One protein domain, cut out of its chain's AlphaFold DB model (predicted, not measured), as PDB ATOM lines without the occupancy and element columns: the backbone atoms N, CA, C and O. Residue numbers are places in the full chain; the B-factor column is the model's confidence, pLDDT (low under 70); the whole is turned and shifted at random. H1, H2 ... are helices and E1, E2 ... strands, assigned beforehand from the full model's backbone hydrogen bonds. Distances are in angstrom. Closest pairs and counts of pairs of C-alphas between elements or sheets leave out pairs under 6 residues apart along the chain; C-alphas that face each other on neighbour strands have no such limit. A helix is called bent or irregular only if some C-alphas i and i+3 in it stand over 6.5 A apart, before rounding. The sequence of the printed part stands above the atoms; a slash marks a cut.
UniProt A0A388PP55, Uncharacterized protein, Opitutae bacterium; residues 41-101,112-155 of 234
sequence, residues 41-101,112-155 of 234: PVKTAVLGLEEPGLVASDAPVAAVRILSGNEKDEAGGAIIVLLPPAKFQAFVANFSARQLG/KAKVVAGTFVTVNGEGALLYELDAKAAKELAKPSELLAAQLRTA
ATOM      1  N   PRO A  41     149.883 153.009 175.608       75.94
ATOM      2  CA  PRO A  41     148.851 152.051 175.250       75.94
ATOM      3  C   PRO A  41     147.467 152.684 175.433       75.94
ATOM      4  O   PRO A  41     147.163 153.262 176.478       75.94
ATOM      5  N   VAL A  42     146.620 152.543 174.421       74.69
ATOM      6  CA  VAL A  42     145.233 153.006 174.399       74.69
ATOM      7  C   VAL A  42     144.312 151.874 173.958       74.69
ATOM      8  O   VAL A  42     144.712 150.938 173.260       74.69
ATOM      9  N   LYS A  43     143.053 151.959 174.380       75.31
ATOM     10  CA  LYS A  43     141.968 151.091 173.925       75.31
ATOM     11  C   LYS A  43     140.920 151.968 173.259       75.31
ATOM     12  O   LYS A  43     140.608 153.037 173.769       75.31
ATOM     13  N   THR A  44     140.400 151.536 172.118       72.31
ATOM     14  CA  THR A  44     139.331 152.255 171.422       72.31
ATOM     15  C   THR A  44     138.309 151.283 170.858       72.31
ATOM     16  O   THR A  44     138.660 150.180 170.432       72.31
ATOM     17  N   ALA A  45     137.032 151.658 170.900       75.81
ATOM     18  CA  ALA A  45     135.977 150.860 170.302       75.81
ATOM     19  C   ALA A  45     135.921 151.125 168.793       75.81
ATOM     20  O   ALA A  45     135.960 152.271 168.349       75.81
ATOM     21  N   VAL A  46     135.826 150.061 168.000       75.75
ATOM     22  CA  VAL A  46     135.697 150.141 166.543       75.75
ATOM     23  C   VAL A  46     134.212 150.137 166.187       75.75
ATOM     24  O   VAL A  46     133.546 149.104 166.301       75.75
ATOM     25  N   LEU A  47     133.695 151.294 165.768       71.31
ATOM     26  CA  LEU A  47     132.307 151.456 165.317       71.31
ATOM     27  C   LEU A  47     132.135 151.044 163.854       71.31
ATOM     28  O   LEU A  47     131.089 150.527 163.472       71.31
ATOM     29  N   GLY A  48     133.176 151.244 163.050       71.50
ATOM     30  CA  GLY A  48     133.197 150.880 161.643       71.50
ATOM     31  C   GLY A  48     134.618 150.797 161.113       71.50
ATOM     32  O   GLY A  48     135.549 151.376 161.676       71.50
ATOM     33  N   LEU A  49     134.774 150.057 160.025       75.44
ATOM     34  CA  LEU A  49     136.025 149.915 159.302       75.44
ATOM     35  C   LEU A  49     135.793 150.467 157.900       75.44
ATOM     36  O   LEU A  49     134.863 150.043 157.214       75.44
ATOM     37  N   GLU A  50     136.590 151.451 157.510       71.12
ATOM     38  CA  GLU A  50     136.546 151.969 156.151       71.12
ATOM     39  C   GLU A  50     137.296 151.054 155.187       71.12
ATOM     40  O   GLU A  50     138.046 150.185 155.633       71.12
ATOM     41  N   GLU A  51     137.090 151.244 153.879       69.31
ATOM     42  CA  GLU A  51     137.660 150.390 152.835       69.31
ATOM     43  C   GLU A  51     139.143 150.104 153.102       69.31
ATOM     44  O   GLU A  51     139.980 151.005 153.034       69.31
ATOM     45  N   PRO A  52     139.492 148.850 153.438       69.88
ATOM     46  CA  PRO A  52     140.848 148.538 153.844       69.88
ATOM     47  C   PRO A  52     141.760 148.298 152.637       69.88
ATOM     48  O   PRO A  52     142.946 148.115 152.828       69.88
ATOM     49  N   GLY A  53     141.262 148.280 151.398       71.31
ATOM     50  CA  GLY A  53     142.087 148.077 150.203       71.31
ATOM     51  C   GLY A  53     142.841 146.736 150.148       71.31
ATOM     52  O   GLY A  53     142.467 145.767 150.817       71.31
ATOM     53  N   LEU A  54     143.904 146.693 149.328       71.62
ATOM     54  CA  LEU A  54     144.776 145.532 149.113       71.62
ATOM     55  C   LEU A  54     146.168 145.787 149.688       71.62
ATOM     56  O   LEU A  54     146.842 146.724 149.267       71.62
ATOM     57  N   VAL A  55     146.632 144.917 150.585       75.38
ATOM     58  CA  VAL A  55     147.980 145.005 151.180       75.38
ATOM     59  C   VAL A  55     148.976 144.179 150.376       75.38
ATOM     60  O   VAL A  55     148.794 142.968 150.250       75.38
ATOM     61  N   ALA A  56     150.038 144.807 149.869       68.50
ATOM     62  CA  ALA A  56     151.134 144.106 149.203       68.50
ATOM     63  C   ALA A  56     151.984 143.293 150.202       68.50
ATOM     64  O   ALA A  56     152.105 143.651 151.370       68.50
ATOM     65  N   SER A  57     152.567 142.178 149.762       65.38
ATOM     66  CA  SER A  57     153.324 141.271 150.645       65.38
ATOM     67  C   SER A  57     154.666 141.818 151.100       65.38
ATOM     68  O   SER A  57     155.164 141.413 152.145       65.38
ATOM     69  N   ASP A  58     155.241 142.709 150.306       67.69
ATOM     70  CA  ASP A  58     156.457 143.462 150.582       67.69
ATOM     71  C   ASP A  58     156.171 144.784 151.309       67.69
ATOM     72  O   ASP A  58     157.106 145.499 151.671       67.69
ATOM     73  N   ALA A  59     154.896 145.117 151.554       74.75
ATOM     74  CA  ALA A  59     154.550 146.311 152.307       74.75
ATOM     75  C   ALA A  59     155.133 146.208 153.727       74.75
ATOM     76  O   ALA A  59     154.926 145.196 154.403       74.75
ATOM     77  N   PRO A  60     155.810 147.258 154.228       80.88
ATOM     78  CA  PRO A  60     156.393 147.229 155.568       80.88
ATOM     79  C   PRO A  60     155.314 147.138 156.655       80.88
ATOM     80  O   PRO A  60     155.545 146.608 157.740       80.88
ATOM     81  N   VAL A  61     154.117 147.651 156.361       88.19
ATOM     82  CA  VAL A  61     152.976 147.692 157.268       88.19
ATOM     83  C   VAL A  61     151.671 147.713 156.475       88.19
ATOM     84  O   VAL A  61     151.644 148.189 155.341       88.19
ATOM     85  N   ALA A  62     150.586 147.230 157.074       87.94
ATOM     86  CA  ALA A  62     149.236 147.464 156.576       87.94
ATOM     87  C   ALA A  62     148.603 148.651 157.307       87.94
ATOM     88  O   ALA A  62     148.755 148.782 158.524       87.94
ATOM     89  N   ALA A  63     147.861 149.480 156.579       88.19
ATOM     90  CA  ALA A  63     147.113 150.604 157.127       88.19
ATOM     91  C   ALA A  63     145.604 150.364 156.992       88.19
ATOM     92  O   ALA A  63     145.121 149.937 155.947       88.19
ATOM     93  N   VAL A  64     144.840 150.641 158.045       85.94
ATOM     94  CA  VAL A  64     143.373 150.552 158.035       85.94
ATOM     95  C   VAL A  64     142.801 151.791 158.694       85.94
ATOM     96  O   VAL A  64     143.170 152.111 159.821       85.94
ATOM     97  N   ARG A  65     141.865 152.472 158.029       83.44
ATOM     98  CA  ARG A  65     141.112 153.559 158.656       83.44
ATOM     99  C   ARG A  65     139.897 152.989 159.385       83.44
ATOM    100  O   ARG A  65     139.083 152.281 158.797       83.44
ATOM    101  N   ILE A  66     139.795 153.278 160.676       81.38
ATOM    102  CA  ILE A  66     138.659 152.892 161.517       81.38
ATOM    103  C   ILE A  66     137.885 154.129 161.952       81.38
ATOM    104  O   ILE A  66     138.478 155.177 162.211       81.38
ATOM    105  N   LEU A  67     136.573 153.987 162.103       77.31
ATOM    106  CA  LEU A  67     135.760 154.924 162.863       77.31
ATOM    107  C   LEU A  67     135.794 154.502 164.333       77.31
ATOM    108  O   LEU A  67     135.257 153.453 164.702       77.31
ATOM    109  N   SER A  68     136.452 155.310 165.159       75.06
ATOM    110  CA  SER A  68     136.543 155.087 166.601       75.06
ATOM    111  C   SER A  68     135.279 155.540 167.334       75.06
ATOM    112  O   SER A  68     134.552 156.416 166.857       75.06
ATOM    113  N   GLY A  69     135.038 154.975 168.514       69.00
ATOM    114  CA  GLY A  69     133.963 155.397 169.405       69.00
ATOM    115  C   GLY A  69     134.115 154.917 170.842       69.00
ATOM    116  O   GLY A  69     135.186 154.460 171.247       69.00
ATOM    117  N   ASN A  70     133.033 155.037 171.612       67.31
ATOM    118  CA  ASN A  70     132.954 154.604 173.008       67.31
ATOM    119  C   ASN A  70     131.944 153.459 173.219       67.31
ATOM    120  O   ASN A  70     131.310 152.979 172.283       67.31
ATOM    121  N   GLU A  71     131.787 153.018 174.470       64.19
ATOM    122  CA  GLU A  71     130.858 151.941 174.852       64.19
ATOM    123  C   GLU A  71     129.373 152.270 174.615       64.19
ATOM    124  O   GLU A  71     128.532 151.373 174.666       64.19
ATOM    125  N   LYS A  72     129.050 153.545 174.361       65.44
ATOM    126  CA  LYS A  72     127.707 154.045 174.038       65.44
ATOM    127  C   LYS A  72     127.523 154.311 172.537       65.44
ATOM    128  O   LYS A  72     126.569 154.981 172.159       65.44
ATOM    129  N   ASP A  73     128.440 153.816 171.704       63.81
ATOM    130  CA  ASP A  73     128.470 154.001 170.249       63.81
ATOM    131  C   ASP A  73     128.587 155.474 169.785       63.81
ATOM    132  O   ASP A  73     128.265 155.810 168.645       63.81
ATOM    133  N   GLU A  74     129.100 156.375 170.631       64.75
ATOM    134  CA  GLU A  74     129.375 157.760 170.230       64.75
ATOM    135  C   GLU A  74     130.680 157.840 169.426       64.75
ATOM    136  O   GLU A  74     131.717 157.325 169.852       64.75
ATOM    137  N   ALA A  75     130.646 158.512 168.270       65.19
ATOM    138  CA  ALA A  75     131.789 158.603 167.363       65.19
ATOM    139  C   ALA A  75     132.904 159.523 167.895       65.19
ATOM    140  O   ALA A  75     132.681 160.695 168.204       65.19
ATOM    141  N   GLY A  76     134.127 158.992 167.940       62.28
ATOM    142  CA  GLY A  76     135.357 159.694 168.320       62.28
ATOM    143  C   GLY A  76     136.162 160.265 167.157       62.28
ATOM    144  O   GLY A  76     136.985 161.157 167.360       62.28
ATOM    145  N   GLY A  77     135.879 159.802 165.936       68.50
ATOM    146  CA  GLY A  77     136.538 160.232 164.703       68.50
ATOM    147  C   GLY A  77     137.299 159.105 164.007       68.50
ATOM    148  O   GLY A  77     137.389 157.983 164.514       68.50
ATOM    149  N   ALA A  78     137.820 159.402 162.818       74.62
ATOM    150  CA  ALA A  78     138.594 158.447 162.036       74.62
ATOM    151  C   ALA A  78     140.039 158.361 162.550       74.62
ATOM    152  O   ALA A  78     140.693 159.385 162.741       74.62
ATOM    153  N   ILE A  79     140.540 157.144 162.750       78.00
ATOM    154  CA  ILE A  79     141.918 156.867 163.177       78.00
ATOM    155  C   ILE A  79     142.535 155.876 162.191       78.00
ATOM    156  O   ILE A  79     141.874 154.923 161.777       78.00
ATOM    157  N   ILE A  80     143.801 156.079 161.824       84.94
ATOM    158  CA  ILE A  80     144.558 155.092 161.048       84.94
ATOM    159  C   ILE A  80     145.235 154.120 162.013       84.94
ATOM    160  O   ILE A  80     146.009 154.512 162.888       84.94
ATOM    161  N   VAL A  81     144.931 152.839 161.845       87.94
ATOM    162  CA  VAL A  81     145.581 151.727 162.530       87.94
ATOM    163  C   VAL A  81     146.666 151.179 161.619       87.94
ATOM    164  O   VAL A  81     146.398 150.829 160.470       87.94
ATOM    165  N   LEU A  82     147.881 151.091 162.146       89.94
ATOM    166  CA  LEU A  82     148.999 150.413 161.510       89.94
ATOM    167  C   LEU A  82     149.165 149.042 162.161       89.94
ATOM    168  O   LEU A  82     149.183 148.934 163.389       89.94
ATOM    169  N   LEU A  83     149.285 147.997 161.350       91.31
ATOM    170  CA  LEU A  83     149.418 146.619 161.821       91.31
ATOM    171  C   LEU A  83     150.340 145.786 160.923       91.31
ATOM    172  O   LEU A  83     150.516 146.128 159.750       91.31
ATOM    173  N   PRO A  84     150.908 144.667 161.419       89.06
ATOM    174  CA  PRO A  84     151.690 143.775 160.578       89.06
ATOM    175  C   PRO A  84     150.848 143.282 159.391       89.06
ATOM    176  O   PRO A  84     149.699 142.872 159.606       89.06
ATOM    177  N   PRO A  85     151.399 143.216 158.162       84.88
ATOM    178  CA  PRO A  85     150.668 142.718 156.993       84.88
ATOM    179  C   PRO A  85     150.040 141.335 157.219       84.88
ATOM    180  O   PRO A  85     148.911 141.076 156.810       84.88
ATOM    181  N   ALA A  86     150.723 140.461 157.968       81.56
ATOM    182  CA  ALA A  86     150.230 139.128 158.324       81.56
ATOM    183  C   ALA A  86     148.956 139.140 159.195       81.56
ATOM    184  O   ALA A  86     148.180 138.187 159.171       81.56
ATOM    185  N   LYS A  87     148.727 140.207 159.969       85.12
ATOM    186  CA  LYS A  87     147.568 140.359 160.861       85.12
ATOM    187  C   LYS A  87     146.395 141.061 160.189       85.12
ATOM    188  O   LYS A  87     145.282 140.983 160.702       85.12
ATOM    189  N   PHE A  88     146.620 141.696 159.041       84.62
ATOM    190  CA  PHE A  88     145.621 142.487 158.327       84.62
ATOM    191  C   PHE A  88     144.326 141.724 158.056       84.62
ATOM    192  O   PHE A  88     143.248 142.199 158.398       84.62
ATOM    193  N   GLN A  89     144.433 140.507 157.523       77.38
ATOM    194  CA  GLN A  89     143.278 139.665 157.211       77.38
ATOM    195  C   GLN A  89     142.428 139.355 158.445       77.38
ATOM    196  O   GLN A  89     141.210 139.535 158.440       77.38
ATOM    197  N   ALA A  90     143.085 138.928 159.526       81.88
ATOM    198  CA  ALA A  90     142.421 138.618 160.784       81.88
ATOM    199  C   ALA A  90     141.792 139.872 161.405       81.88
ATOM    200  O   ALA A  90     140.665 139.813 161.890       81.88
ATOM    201  N   PHE A  91     142.487 141.009 161.341       84.00
ATOM    202  CA  PHE A  91     141.987 142.293 161.820       84.00
ATOM    203  C   PHE A  91     140.733 142.718 161.051       84.00
ATOM    204  O   PHE A  91     139.676 142.895 161.653       84.00
ATOM    205  N   VAL A  92     140.808 142.797 159.720       80.88
ATOM    206  CA  VAL A  92     139.668 143.170 158.875       80.88
ATOM    207  C   VAL A  92     138.504 142.216 159.107       80.88
ATOM    208  O   VAL A  92     137.412 142.692 159.370       80.88
ATOM    209  N   ALA A  93     138.714 140.897 159.110       77.25
ATOM    210  CA  ALA A  93     137.645 139.930 159.374       77.25
ATOM    211  C   ALA A  93     137.002 140.101 160.762       77.25
ATOM    212  O   ALA A  93     135.794 139.919 160.921       77.25
ATOM    213  N   ASN A  94     137.791 140.472 161.774       79.06
ATOM    214  CA  ASN A  94     137.288 140.667 163.127       79.06
ATOM    215  C   ASN A  94     136.374 141.901 163.234       79.06
ATOM    216  O   ASN A  94     135.410 141.875 164.005       79.06
ATOM    217  N   PHE A  95     136.641 142.954 162.454       74.44
ATOM    218  CA  PHE A  95     135.953 144.246 162.557       74.44
ATOM    219  C   PHE A  95     134.992 144.565 161.391       74.44
ATOM    220  O   PHE A  95     134.068 145.349 161.583       74.44
ATOM    221  N   SER A  96     135.115 143.916 160.228       63.31
ATOM    222  CA  SER A  96     134.240 144.107 159.052       63.31
ATOM    223  C   SER A  96     132.845 143.502 159.215       63.31
ATOM    224  O   SER A  96     131.910 143.919 158.536       63.31
ATOM    225  N   ALA A  97     132.667 142.571 160.158       53.41
ATOM    226  CA  ALA A  97     131.363 141.989 160.486       53.41
ATOM    227  C   ALA A  97     130.362 143.017 161.059       53.41
ATOM    228  O   ALA A  97     129.174 142.722 161.162       53.41
ATOM    229  N   ARG A  98     130.823 144.228 161.406       54.16
ATOM    230  CA  ARG A  98     129.971 145.394 161.646       54.16
ATOM    231  C   ARG A  98     129.969 146.310 160.431       54.16
ATOM    232  O   ARG A  98     130.514 147.409 160.466       54.16
ATOM    233  N   GLN A  99     129.265 145.922 159.377       45.44
ATOM    234  CA  GLN A  99     128.496 146.971 158.725       45.44
ATOM    235  C   GLN A  99     127.430 147.378 159.741       45.44
ATOM    236  O   GLN A  99     126.580 146.566 160.101       45.44
ATOM    237  N   LEU A 100     127.550 148.599 160.272       43.84
ATOM    238  CA  LEU A 100     126.473 149.290 160.973       43.84
ATOM    239  C   LEU A 100     125.218 149.129 160.118       43.84
ATOM    240  O   LEU A 100     125.078 149.763 159.072       43.84
ATOM    241  N   GLY A 101     124.361 148.191 160.518       36.38
ATOM    242  CA  GLY A 101     123.138 147.890 159.809       36.38
ATOM    243  C   GLY A 101     122.283 149.140 159.807       36.38
ATOM    244  O   GLY A 101     121.680 149.488 160.818       36.38
ATOM    245  N   LYS A 112     128.171 144.344 171.308       57.72
ATOM    246  CA  LYS A 112     128.997 145.349 172.014       57.72
ATOM    247  C   LYS A 112     130.208 145.734 171.178       57.72
ATOM    248  O   LYS A 112     130.871 144.820 170.677       57.72
ATOM    249  N   ALA A 113     130.436 147.033 170.953       61.66
ATOM    250  CA  ALA A 113     131.527 147.538 170.116       61.66
ATOM    251  C   ALA A 113     132.837 146.793 170.420       61.66
ATOM    252  O   ALA A 113     133.205 146.613 171.582       61.66
ATOM    253  N   LYS A 114     133.494 146.259 169.380       73.56
ATOM    254  CA  LYS A 114     134.727 145.489 169.583       73.56
ATOM    255  C   LYS A 114     135.859 146.467 169.862       73.56
ATOM    256  O   LYS A 114     136.016 147.449 169.142       73.56
ATOM    257  N   VAL A 115     136.641 146.187 170.895       76.62
ATOM    258  CA  VAL A 115     137.753 147.043 171.309       76.62
ATOM    259  C   VAL A 115     139.022 146.619 170.581       76.62
ATOM    260  O   VAL A 115     139.351 145.433 170.540       76.62
ATOM    261  N   VAL A 116     139.751 147.589 170.040       78.31
ATOM    262  CA  VAL A 116     141.139 147.427 169.610       78.31
ATOM    263  C   VAL A 116     142.051 148.070 170.652       78.31
ATOM    264  O   VAL A 116     141.808 149.189 171.107       78.31
ATOM    265  N   ALA A 117     143.084 147.339 171.060       82.06
ATOM    266  CA  ALA A 117     144.147 147.840 171.919       82.06
ATOM    267  C   ALA A 117     145.406 148.052 171.078       82.06
ATOM    268  O   ALA A 117     145.742 147.211 170.244       82.06
ATOM    269  N   GLY A 118     146.097 149.162 171.296       81.12
ATOM    270  CA  GLY A 118     147.321 149.482 170.575       81.12
ATOM    271  C   GLY A 118     148.092 150.609 171.240       81.12
ATOM    272  O   GLY A 118     147.639 151.175 172.229       81.12
ATOM    273  N   THR A 119     149.254 150.946 170.698       84.19
ATOM    274  CA  THR A 119     150.066 152.068 171.185       84.19
ATOM    275  C   THR A 119     149.864 153.259 170.269       84.19
ATOM    276  O   THR A 119     150.086 153.150 169.065       84.19
ATOM    277  N   PHE A 120     149.441 154.395 170.811       81.44
ATOM    278  CA  PHE A 120     149.286 155.599 170.005       81.44
ATOM    279  C   PHE A 120     150.661 156.225 169.747       81.44
ATOM    280  O   PHE A 120     151.451 156.393 170.675       81.44
ATOM    281  N   VAL A 121     150.972 156.572 168.501       82.31
ATOM    282  CA  VAL A 121     152.244 157.204 168.124       82.31
ATOM    283  C   VAL A 121     152.030 158.286 167.075       82.31
ATOM    284  O   VAL A 121     151.066 158.242 166.310       82.31
ATOM    285  N   THR A 122     152.961 159.229 167.009       82.75
ATOM    286  CA  THR A 122     153.037 160.206 165.923       82.75
ATOM    287  C   THR A 122     154.082 159.731 164.912       82.75
ATOM    288  O   THR A 122     155.270 159.676 165.230       82.75
ATOM    289  N   VAL A 123     153.662 159.383 163.694       82.38
ATOM    290  CA  VAL A 123     154.554 159.017 162.580       82.38
ATOM    291  C   VAL A 123     154.554 160.164 161.579       82.38
ATOM    292  O   VAL A 123     153.520 160.481 160.995       82.38
ATOM    293  N   ASN A 124     155.702 160.823 161.401       82.06
ATOM    294  CA  ASN A 124     155.867 161.945 160.465       82.06
ATOM    295  C   ASN A 124     154.788 163.047 160.584       82.06
ATOM    296  O   ASN A 124     154.335 163.605 159.583       82.06
ATOM    297  N   GLY A 125     154.384 163.366 161.820       74.81
ATOM    298  CA  GLY A 125     153.402 164.413 162.130       74.81
ATOM    299  C   GLY A 125     151.936 163.968 162.109       74.81
ATOM    300  O   GLY A 125     151.060 164.793 162.352       74.81
ATOM    301  N   GLU A 126     151.653 162.688 161.859       77.31
ATOM    302  CA  GLU A 126     150.299 162.132 161.853       77.31
ATOM    303  C   GLU A 126     150.136 161.073 162.949       77.31
ATOM    304  O   GLU A 126     151.011 160.235 163.172       77.31
ATOM    305  N   GLY A 127     149.010 161.126 163.658       79.25
ATOM    306  CA  GLY A 127     148.700 160.166 164.707       79.25
ATOM    307  C   GLY A 127     148.226 158.835 164.142       79.25
ATOM    308  O   GLY A 127     147.295 158.800 163.339       79.25
ATOM    309  N   ALA A 128     148.820 157.746 164.610       84.06
ATOM    310  CA  ALA A 128     148.418 156.395 164.263       84.06
ATOM    311  C   ALA A 128     148.348 155.501 165.500       84.06
ATOM    312  O   ALA A 128     149.097 155.666 166.467       84.06
ATOM    313  N   LEU A 129     147.454 154.516 165.446       86.25
ATOM    314  CA  LEU A 129     147.377 153.459 166.442       86.25
ATOM    315  C   LEU A 129     148.190 152.251 165.968       86.25
ATOM    316  O   LEU A 129     147.862 151.646 164.951       86.25
ATOM    317  N   LEU A 130     149.221 151.873 166.716       87.50
ATOM    318  CA  LEU A 130     150.005 150.668 166.455       87.50
ATOM    319  C   LEU A 130     149.316 149.451 167.055       87.50
ATOM    320  O   LEU A 130     149.223 149.325 168.277       87.50
ATOM    321  N   TYR A 131     148.875 148.536 166.205       88.19
ATOM    322  CA  TYR A 131     148.347 147.243 166.610       88.19
ATOM    323  C   TYR A 131     149.433 146.181 166.436       88.19
ATOM    324  O   TYR A 131     149.814 145.873 165.312       88.19
ATOM    325  N   GLU A 132     149.935 145.628 167.543       85.62
ATOM    326  CA  GLU A 132     150.976 144.583 167.539       85.62
ATOM    327  C   GLU A 132     152.247 144.957 166.730       85.62
ATOM    328  O   GLU A 132     152.924 144.084 166.189       85.62
ATOM    329  N   LEU A 133     152.584 146.252 166.650       85.25
ATOM    330  CA  LEU A 133     153.812 146.766 166.029       85.25
ATOM    331  C   LEU A 133     154.746 147.390 167.065       85.25
ATOM    332  O   LEU A 133     154.294 147.984 168.046       85.25
ATOM    333  N   ASP A 134     156.051 147.315 166.800       83.69
ATOM    334  CA  ASP A 134     157.061 148.036 167.574       83.69
ATOM    335  C   ASP A 134     157.031 149.538 167.233       83.69
ATOM    336  O   ASP A 134     157.114 149.942 166.070       83.69
ATOM    337  N   ALA A 135     156.954 150.377 168.269       77.06
ATOM    338  CA  ALA A 135     156.986 151.829 168.151       77.06
ATOM    339  C   ALA A 135     158.292 152.368 167.549       77.06
ATOM    340  O   ALA A 135     158.279 153.450 166.966       77.06
ATOM    341  N   LYS A 136     159.414 151.648 167.667       80.25
ATOM    342  CA  LYS A 136     160.680 152.034 167.023       80.25
ATOM    343  C   LYS A 136     160.611 151.862 165.511       80.25
ATOM    344  O   LYS A 136     160.904 152.811 164.794       80.25
ATOM    345  N   ALA A 137     160.145 150.701 165.049       77.38
ATOM    346  CA  ALA A 137     159.962 150.419 163.625       77.38
ATOM    347  C   ALA A 137     158.947 151.376 162.984       77.38
ATOM    348  O   ALA A 137     159.118 151.803 161.847       77.38
ATOM    349  N   ALA A 138     157.919 151.783 163.737       76.94
ATOM    350  CA  ALA A 138     156.908 152.710 163.246       76.94
ATOM    351  C   ALA A 138     157.440 154.116 162.917       76.94
ATOM    352  O   ALA A 138     156.859 154.794 162.075       76.94
ATOM    353  N   LYS A 139     158.535 154.565 163.550       77.06
ATOM    354  CA  LYS A 139     159.117 155.898 163.297       77.06
ATOM    355  C   LYS A 139     159.815 156.011 161.944       77.06
ATOM    356  O   LYS A 139     159.965 157.119 161.446       77.06
ATOM    357  N   GLU A 140     160.232 154.888 161.367       84.12
ATOM    358  CA  GLU A 140     160.899 154.829 160.060       84.12
ATOM    359  C   GLU A 140     159.900 154.730 158.896       84.12
ATOM    360  O   GLU A 140     160.285 154.783 157.729       84.12
ATOM    361  N   LEU A 141     158.607 154.587 159.197       85.75
ATOM    362  CA  LEU A 141     157.558 154.463 158.194       85.75
ATOM    363  C   LEU A 141     157.232 155.810 157.538       85.75
ATOM    364  O   LEU A 141     157.403 156.877 158.128       85.75
ATOM    365  N   ALA A 142     156.688 155.754 156.319       86.12
ATOM    366  CA  ALA A 142     156.058 156.905 155.675       86.12
ATOM    367  C   ALA A 142     154.811 157.369 156.453       86.12
ATOM    368  O   ALA A 142     154.365 156.713 157.399       86.12
ATOM    369  N   LYS A 143     154.232 158.513 156.066       86.88
ATOM    370  CA  LYS A 143     153.024 159.014 156.737       86.88
ATOM    371  C   LYS A 143     151.892 157.972 156.668       86.88
ATOM    372  O   LYS A 143     151.648 157.428 155.590       86.88
ATOM    373  N   PRO A 144     151.174 157.706 157.773       85.25
ATOM    374  CA  PRO A 144     150.038 156.784 157.815       85.25
ATOM    375  C   PRO A 144     149.018 156.993 156.687       85.25
ATOM    376  O   PRO A 144     148.583 156.024 156.063       85.25
ATOM    377  N   SER A 145     148.672 158.242 156.371       79.19
ATOM    378  CA  SER A 145     147.784 158.595 155.256       79.19
ATOM    379  C   SER A 145     148.361 158.255 153.880       79.19
ATOM    380  O   SER A 145     147.620 157.804 153.009       79.19
ATOM    381  N   GLU A 146     149.668 158.423 153.672       85.25
ATOM    382  CA  GLU A 146     150.348 158.057 152.422       85.25
ATOM    383  C   GLU A 146     150.416 156.538 152.248       85.25
ATOM    384  O   GLU A 146     150.165 156.038 151.151       85.25
ATOM    385  N   LEU A 147     150.679 155.803 153.332       85.06
ATOM    386  CA  LEU A 147     150.643 154.339 153.354       85.06
ATOM    387  C   LEU A 147     149.247 153.820 153.005       85.06
ATOM    388  O   LEU A 147     149.104 152.963 152.132       85.06
ATOM    389  N   LEU A 148     148.211 154.390 153.626       83.25
ATOM    390  CA  LEU A 148     146.824 154.060 153.317       83.25
ATOM    391  C   LEU A 148     146.478 154.409 151.865       83.25
ATOM    392  O   LEU A 148     145.898 153.592 151.157       83.25
ATOM    393  N   ALA A 149     146.864 155.590 151.380       81.44
ATOM    394  CA  ALA A 149     146.606 155.995 150.002       81.44
ATOM    395  C   ALA A 149     147.309 155.084 148.984       81.44
ATOM    396  O   ALA A 149     146.721 154.756 147.953       81.44
ATOM    397  N   ALA A 150     148.542 154.648 149.255       80.62
ATOM    398  CA  ALA A 150     149.254 153.688 148.415       80.62
ATOM    399  C   ALA A 150     148.519 152.339 148.365       80.62
ATOM    400  O   ALA A 150     148.277 151.819 147.278       80.62
ATOM    401  N   GLN A 151     148.084 151.842 149.524       80.06
ATOM    402  CA  GLN A 151     147.310 150.606 149.669       80.06
ATOM    403  C   GLN A 151     145.948 150.665 148.954       80.06
ATOM    404  O   GLN A 151     145.504 149.681 148.357       80.06
ATOM    405  N   LEU A 152     145.294 151.829 148.977       74.88
ATOM    406  CA  LEU A 152     144.033 152.078 148.276       74.88
ATOM    407  C   LEU A 152     144.228 152.212 146.761       74.88
ATOM    408  O   LEU A 152     143.401 151.720 146.004       74.88
ATOM    409  N   ARG A 153     145.333 152.806 146.292       71.12
ATOM    410  CA  ARG A 153     145.658 152.873 144.852       71.12
ATOM    411  C   ARG A 153     145.948 151.504 144.251       71.12
ATOM    412  O   ARG A 153     145.688 151.290 143.071       71.12
ATOM    413  N   THR A 154     146.509 150.585 145.032       60.97
ATOM    414  CA  THR A 154     146.734 149.206 144.589       60.97
ATOM    415  C   THR A 154     145.472 148.353 144.628       60.97
ATOM    416  O   THR A 154     145.472 147.285 144.011       60.97
ATOM    417  N   ALA A 155     144.419 148.799 145.316       55.84
ATOM    418  CA  ALA A 155     143.189 148.053 145.498       55.84
ATOM    419  C   ALA A 155     142.266 148.134 144.280       55.84
ATOM    420  O   ALA A 155     141.981 149.213 143.768       55.84
TER     421      ALA A 155
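AT A GLANCE: This is residues 41 to 101 and 112 to 155 of the 234 residues of an uncharacterized protein of Opitutae bacterium (UniProt A0A388PP55). A small closed barrel of five curved strands, E1, E3, E4, E6 and E5 round the ring, has helices packed on its outside: H1 along the strands, H3 across them, and short H2 over E6. Little E2 sits outside the barrel, near H1 and H3, and pairs with no named strand. The printed part has 105 residues, with six strands and three helices in the order E1 E2 E3 E4 H1 E5 E6 H2 H3, of mixed class; the barrel is mixed too, with E4 and E6 parallel. The whole is compact, with a radius of gyration of the C-alphas of 12.9 A and spans of 36 by 28 by 20 A.

IN THESE COORDINATES: Find C-alpha 41 at (148.851, 152.051, 175.250), where E1, residues 41 to 49, begins its 20.6 A; it bends by 70 degrees at residue 46. E3 is residues 62 to 69, 21.5 A; E4, residues 75 to 83, 22.0 A; E5, residues 114 to 123, 25.0 A; E6, residues 126 to 130, 12.4 A. E2 is residues 54 to 56. H1 is residues 85 to 96, 16.6 A, irregular, with C-alphas 86 and 89 7.1 A apart; H2 is residues 135 to 138; H3 is residues 144 to 153, and its last C-alpha, C-alpha 153, is at (145.658, 152.873, 144.852).

HOW THE PARTS SIT: Look at N 47 and O 67, 2.9 A, for E1 and E3; N 64 and O 81, 2.9 A, for the hairpin E3 and E4; N 82 and O 129, 2.9 A, for E4 and E6; N 121 and O 128, 2.9 A, for the hairpin E5 and E6; and N 44 and O 116, 2.9 A, closing the ring. H3 is over E3, at 73 degrees on the local plane; the closest C-alphas, Ala 63 and Leu 148, are 5.2 A apart. H1 and H3 are apart. H3 has every O i to N i+4 pair within hydrogen-bond range, H1 6 of 8; H2 is too short for one.

THE WHOLE: The C-alphas of Asp 58 and Lys 72, the farthest apart, are 38.6 A apart. Residues 102 to 111 are not printed, and C-alphas 101 and 112 stand 13.8 A apart across the cut. Of the links printed whole, each is tight. Confidence is under 70 in 24 residues, among them 69 to 77 and 96 to 101.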